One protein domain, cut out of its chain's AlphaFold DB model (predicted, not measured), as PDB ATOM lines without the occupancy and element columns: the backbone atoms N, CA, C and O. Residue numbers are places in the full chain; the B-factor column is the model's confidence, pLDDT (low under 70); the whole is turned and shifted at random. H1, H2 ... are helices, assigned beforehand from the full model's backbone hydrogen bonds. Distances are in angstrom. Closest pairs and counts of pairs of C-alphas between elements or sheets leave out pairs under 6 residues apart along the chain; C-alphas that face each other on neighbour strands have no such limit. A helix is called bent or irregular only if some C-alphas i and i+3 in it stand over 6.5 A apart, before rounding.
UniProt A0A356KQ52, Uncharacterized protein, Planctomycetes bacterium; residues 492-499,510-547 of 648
ATOM      1  N   THR A 492     259.135 235.774 222.033       93.56
ATOM      2  CA  THR A 492     258.232 236.899 221.751       93.56
ATOM      3  C   THR A 492     257.534 237.449 222.996       93.56
ATOM      4  O   THR A 492     256.663 238.310 222.868       93.56
ATOM      5  N   LEU A 493     257.851 236.943 224.193       93.69
ATOM      6  CA  LEU A 493     257.209 237.379 225.430       93.69
ATOM      7  C   LEU A 493     257.746 238.748 225.874       93.69
ATOM      8  O   LEU A 493     258.703 238.847 226.641       93.69
ATOM      9  N   VAL A 494     257.088 239.802 225.388       93.75
ATOM     10  CA  VAL A 494     257.411 241.223 225.611       93.75
ATOM     11  C   VAL A 494     257.689 241.518 227.082       93.75
ATOM     12  O   VAL A 494     258.740 242.066 227.411       93.75
ATOM     13  N   GLU A 495     256.793 241.117 227.985       91.81
ATOM     14  CA  GLU A 495     256.924 241.411 229.412       91.81
ATOM     15  C   GLU A 495     258.166 240.756 230.032       91.81
ATOM     16  O   GLU A 495     258.755 241.316 230.957       91.81
ATOM     17  N   ALA A 496     258.584 239.589 229.530       95.38
ATOM     18  CA  ALA A 496     259.806 238.923 229.975       95.38
ATOM     19  C   ALA A 496     261.060 239.648 229.483       95.38
ATOM     20  O   ALA A 496     261.999 239.804 230.263       95.38
ATOM     21  N   SER A 497     261.060 240.157 228.251       96.19
ATOM     22  CA  SER A 497     262.146 241.005 227.744       96.19
ATOM     23  C   SER A 497     262.254 242.322 228.513       96.19
ATOM     24  O   SER A 497     263.358 242.739 228.863       96.19
ATOM     25  N   GLU A 498     261.121 242.950 228.840       92.94
ATOM     26  CA  GLU A 498     261.076 244.167 229.657       92.94
ATOM     27  C   GLU A 498     261.660 243.936 231.054       92.94
ATOM     28  O   GLU A 498     262.566 244.657 231.472       92.94
ATOM     29  N   GLU A 499     261.189 242.915 231.774       93.50
ATOM     30  CA  GLU A 499     261.700 242.605 233.115       93.50
ATOM     31  C   GLU A 499     263.169 242.141 233.074       93.50
ATOM     32  O   GLU A 499     263.927 242.449 233.999       93.50
ATOM     33  N   PRO A 510     273.997 247.380 231.019       94.12
ATOM     34  CA  PRO A 510     273.039 248.101 230.171       94.12
ATOM     35  C   PRO A 510     273.086 247.673 228.695       94.12
ATOM     36  O   PRO A 510     272.035 247.550 228.072       94.12
ATOM     37  N   GLN A 511     274.262 247.316 228.179       95.38
ATOM     38  CA  GLN A 511     274.418 246.834 226.807       95.38
ATOM     39  C   GLN A 511     273.589 245.568 226.526       95.38
ATOM     40  O   GLN A 511     272.922 245.474 225.500       95.38
ATOM     41  N   GLU A 512     273.577 244.605 227.448       97.06
ATOM     42  CA  GLU A 512     272.761 243.393 227.297       97.06
ATOM     43  C   GLU A 512     271.270 243.686 227.496       97.06
ATOM     44  O   GLU A 512     270.418 243.063 226.863       97.06
ATOM     45  N   ALA A 513     270.933 244.660 228.349       95.56
ATOM     46  CA  ALA A 513     269.557 245.125 228.504       95.56
ATOM     47  C   ALA A 513     269.019 245.734 227.197       95.56
ATOM     48  O   ALA A 513     267.867 245.503 226.827       95.56
ATOM     49  N   ARG A 514     269.874 246.468 226.473       95.56
ATOM     50  CA  ARG A 514     269.597 247.019 225.141       95.56
ATOM     51  C   ARG A 514     269.287 245.897 224.149       95.56
ATOM     52  O   ARG A 514     268.254 245.938 223.486       95.56
ATOM     53  N   GLU A 515     270.137 244.875 224.092       96.06
ATOM     54  CA  GLU A 515     269.962 243.707 223.214       96.06
ATOM     55  C   GLU A 515     268.663 242.947 223.514       96.06
ATOM     56  O   GLU A 515     267.926 242.605 222.589       96.06
ATOM     57  N   ALA A 516     268.315 242.769 224.794       95.81
ATOM     58  CA  ALA A 516     267.063 242.127 225.201       95.81
ATOM     59  C   ALA A 516     265.807 242.880 224.718       95.81
ATOM     60  O   ALA A 516     264.778 242.256 224.449       95.81
ATOM     61  N   LEU A 517     265.876 244.210 224.591       96.00
ATOM     62  CA  LEU A 517     264.744 245.043 224.170       96.00
ATOM     63  C   LEU A 517     264.676 245.294 222.667       96.00
ATOM     64  O   LEU A 517     263.583 245.551 222.175       96.00
ATOM     65  N   GLN A 518     265.787 245.228 221.930       95.38
ATOM     66  CA  GLN A 518     265.845 245.623 220.515       95.38
ATOM     67  C   GLN A 518     264.785 244.950 219.640       95.38
ATOM     68  O   GLN A 518     264.083 245.632 218.895       95.38
ATOM     69  N   ALA A 519     264.642 243.627 219.752       91.81
ATOM     70  CA  ALA A 519     263.677 242.878 218.950       91.81
ATOM     71  C   ALA A 519     262.227 243.275 219.272       91.81
ATOM     72  O   ALA A 519     261.393 243.370 218.377       91.81
ATOM     73  N   VAL A 520     261.941 243.545 220.547       94.12
ATOM     74  CA  VAL A 520     260.600 243.902 221.026       94.12
ATOM     75  C   VAL A 520     260.267 245.363 220.717       94.12
ATOM     76  O   VAL A 520     259.147 245.675 220.327       94.12
ATOM     77  N   ALA A 521     261.246 246.258 220.836       92.62
ATOM     78  CA  ALA A 521     261.113 247.689 220.576       92.62
ATOM     79  C   ALA A 521     260.884 248.026 219.094       92.62
ATOM     80  O   ALA A 521     260.391 249.112 218.792       92.62
ATOM     81  N   ALA A 522     261.227 247.116 218.175       92.25
ATOM     82  CA  ALA A 522     260.951 247.275 216.750       92.25
ATOM     83  C   ALA A 522     259.443 247.242 216.424       92.25
ATOM     84  O   ALA A 522     259.028 247.775 215.395       92.25
ATOM     85  N   ASP A 523     258.617 246.647 217.290       91.12
ATOM     86  CA  ASP A 523     257.161 246.680 217.160       91.12
ATOM     87  C   ASP A 523     256.611 248.013 217.723       91.12
ATOM     88  O   ASP A 523     256.699 248.265 218.930       91.12
ATOM     89  N   PRO A 524     255.985 248.871 216.892       86.75
ATOM     90  CA  PRO A 524     255.478 250.181 217.315       86.75
ATOM     91  C   PRO A 524     254.344 250.105 218.351       86.75
ATOM     92  O   PRO A 524     253.995 251.117 218.974       86.75
ATOM     93  N   THR A 525     253.748 248.927 218.559       86.94
ATOM     94  CA  THR A 525     252.765 248.705 219.625       86.94
ATOM     95  C   THR A 525     253.424 248.530 220.998       86.94
ATOM     96  O   THR A 525     252.808 248.868 222.016       86.94
ATOM     97  N   GLN A 526     254.702 248.135 221.042       89.62
ATOM     98  CA  GLN A 526     255.486 247.902 222.262       89.62
ATOM     99  C   GLN A 526     256.176 249.174 222.752       89.62
ATOM    100  O   GLN A 526     257.387 249.250 222.961       89.62
ATOM    101  N   ARG A 527     255.366 250.211 222.980       86.56
ATOM    102  CA  ARG A 527     255.843 251.538 223.403       86.56
ATOM    103  C   ARG A 527     256.664 251.506 224.695       86.56
ATOM    104  O   ARG A 527     257.556 252.328 224.852       86.56
ATOM    105  N   ILE A 528     256.363 250.580 225.612       84.50
ATOM    106  CA  ILE A 528     257.092 250.425 226.881       84.50
ATOM    107  C   ILE A 528     258.528 249.970 226.608       84.50
ATOM    108  O   ILE A 528     259.459 250.641 227.044       84.50
ATOM    109  N   ALA A 529     258.706 248.896 225.836       90.06
ATOM    110  CA  ALA A 529     260.017 248.396 225.429       90.06
ATOM    111  C   ALA A 529     260.833 249.447 224.661       90.06
ATOM    112  O   ALA A 529     261.984 249.704 225.014       90.06
ATOM    113  N   ALA A 530     260.226 250.114 223.672       91.06
ATOM    114  CA  ALA A 530     260.881 251.185 222.915       91.06
ATOM    115  C   ALA A 530     261.352 252.331 223.819       91.06
ATOM    116  O   ALA A 530     262.409 252.927 223.613       91.06
ATOM    117  N   TRP A 531     260.575 252.631 224.853       87.19
ATOM    118  CA  TRP A 531     260.909 253.703 225.761       87.19
ATOM    119  C   TRP A 531     261.971 253.300 226.797       87.19
ATOM    120  O   TRP A 531     262.907 254.065 227.035       87.19
ATOM    121  N   LEU A 532     261.908 252.081 227.343       87.44
ATOM    122  CA  LEU A 532     262.983 251.516 228.167       87.44
ATOM    123  C   LEU A 532     264.317 251.478 227.412       87.44
ATOM    124  O   LEU A 532     265.345 251.832 227.985       87.44
ATOM    125  N   LEU A 533     264.292 251.130 226.124       92.75
ATOM    126  CA  LEU A 533     265.470 251.135 225.261       92.75
ATOM    127  C   LEU A 533     266.096 252.537 225.174       92.75
ATOM    128  O   LEU A 533     267.268 252.695 225.509       92.75
ATOM    129  N   ARG A 534     265.299 253.568 224.850       90.81
ATOM    130  CA  ARG A 534     265.761 254.974 224.813       90.81
ATOM    131  C   ARG A 534     266.369 255.421 226.145       90.81
ATOM    132  O   ARG A 534     267.326 256.191 226.161       90.81
ATOM    133  N   MET A 535     265.808 254.969 227.266       86.31
ATOM    134  CA  MET A 535     266.316 255.296 228.600       86.31
ATOM    135  C   MET A 535     267.675 254.662 228.884       86.31
ATOM    136  O   MET A 535     268.541 255.324 229.457       86.31
ATOM    137  N   ILE A 536     267.850 253.399 228.497       89.94
ATOM    138  CA  ILE A 536     269.118 252.677 228.637       89.94
ATOM    139  C   ILE A 536     270.188 253.353 227.776       89.94
ATOM    140  O   ILE A 536     271.236 253.718 228.300       89.94
ATOM    141  N   GLU A 537     269.880 253.639 226.509       91.81
ATOM    142  CA  GLU A 537     270.794 254.317 225.579       91.81
ATOM    143  C   GLU A 537     271.202 255.711 226.078       91.81
ATOM    144  O   GLU A 537     272.377 256.079 226.053       91.81
ATOM    145  N   ALA A 538     270.246 256.489 226.593       87.75
ATOM    146  CA  ALA A 538     270.526 257.805 227.157       87.75
ATOM    147  C   ALA A 538     271.400 257.714 228.421       87.75
ATOM    148  O   ALA A 538     272.321 258.512 228.613       87.75
ATOM    149  N   ALA A 539     271.154 256.714 229.274       83.94
ATOM    150  CA  ALA A 539     271.962 256.483 230.464       83.94
ATOM    151  C   ALA A 539     273.411 256.094 230.123       83.94
ATOM    152  O   ALA A 539     274.323 256.610 230.775       83.94
ATOM    153  N   GLU A 540     273.617 255.257 229.100       87.75
ATOM    154  CA  GLU A 540     274.939 254.878 228.577       87.75
ATOM    155  C   GLU A 540     275.673 256.067 227.947       87.75
ATOM    156  O   GLU A 540     276.845 256.295 228.241       87.75
ATOM    157  N   GLY A 541     274.977 256.875 227.143       89.50
ATOM    158  CA  GLY A 541     275.546 258.066 226.503       89.50
ATOM    159  C   GLY A 541     275.754 259.260 227.443       89.50
ATOM    160  O   GLY A 541     276.256 260.297 227.014       89.50
ATOM    161  N   GLY A 542     275.324 259.167 228.706       85.69
ATOM    162  CA  GLY A 542     275.343 260.282 229.660       85.69
ATOM    163  C   GLY A 542     274.381 261.429 229.315       85.69
ATOM    164  O   GLY A 542     274.341 262.429 230.034       85.69
ATOM    165  N   ALA A 543     273.594 261.292 228.248       87.25
ATOM    166  CA  ALA A 543     272.639 262.289 227.798       87.25
ATOM    167  C   ALA A 543     271.336 262.172 228.589       87.25
ATOM    168  O   ALA A 543     270.854 261.077 228.853       87.25
ATOM    169  N   GLN A 544     270.725 263.305 228.935       79.06
ATOM    170  CA  GLN A 544     269.366 263.281 229.461       79.06
ATOM    171  C   GLN A 544     268.411 262.864 228.336       79.06
ATOM    172  O   GLN A 544     268.384 263.533 227.301       79.06
ATOM    173  N   PRO A 545     267.629 261.781 228.501       78.62
ATOM    174  CA  PRO A 545     266.655 261.394 227.504       78.62
ATOM    175  C   PRO A 545     265.661 262.537 227.370       78.62
ATOM    176  O   PRO A 545     265.115 263.022 228.366       78.62
ATOM    177  N   ALA A 546     265.438 262.981 226.135       78.75
ATOM    178  CA  ALA A 546     264.383 263.929 225.838       78.75
ATOM    179  C   ALA A 546     263.044 263.259 226.173       78.75
ATOM    180  O   ALA A 546     262.535 262.432 225.415       78.75
ATOM    181  N   ILE A 547     262.514 263.577 227.352       79.12
ATOM    182  CA  ILE A 547     261.162 263.206 227.749       79.12
ATOM    183  C   ILE A 547     260.245 264.205 227.057       79.12
ATOM    184  O   ILE A 547     259.987 265.297 227.569       79.12
TER     185      ILE A 547
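This is residues 492 to 499 and 510 to 547 of the 648 residues of an uncharacterized protein of Planctomycetes bacterium (UniProt A0A356KQ52). Look first for a helical hairpin, H2 and H3 side by side, with the short helix H1 packed on it near the end where the chain turns from H2 into H3. After H3, the tail of residues 541 to 547 folds back on the side of H3 away from H2. You will find 46 residues printed, with three named helices in the order H1, H2, H3 and no named strand: the class is all helix. The whole is compact, with a radius of gyration of the C-alphas of 10.2 A, and spans 30 by 21 by 15 A.

Begin with H3, residues 527 to 540, the longest helix. H2, residues 510 to 521, touches it, opposite ways at a shallow tilt of 25 degrees; look at Ala 521 and Ala 530, whose C-alphas are the closest, 4.2 A apart. A tight link of five residues joins this hairpin. H1, residues 494 to 499, touches residues 516 to 520 of H2, with the C-alphas of Ser 497 and Ala 516 closest at 5.6 A; the two run opposite ways at a shallow tilt of 18 degrees. H1 also touches residues 528 to 532 of H3, the closest C-alphas being those of Glu 498 and Ala 529, 6.1 A apart; they run the same way at a tilt of 36 degrees, only just steep. In H1 and H3 every O i to N i+4 pair is within hydrogen-bond range; in H2 it is 6 of 8. H2 is irregular: C-alphas 516 and 519 are 7.1 A apart.

Find C-alpha 527 at (255.843, 251.538, 223.403); from there H3 runs 20.1 A to C-alpha 540 at (274.939, 254.878, 228.577). H2 runs 15.3 A from Pro 510 to Ala 521. H1 starts at C-alpha 494, at (257.411, 241.223, 225.611), and covers 8.8 A to Glu 499.

The C-alphas farthest apart are those of Thr 492 and Gly 542, at 30.0 A. Residues 500 to 509 are not printed, and C-alphas 499 and 510 are 12.9 A apart across this cut, between H1 and H2. The mean pLDDT of the printed part is 90.3, and no printed residue is under 70.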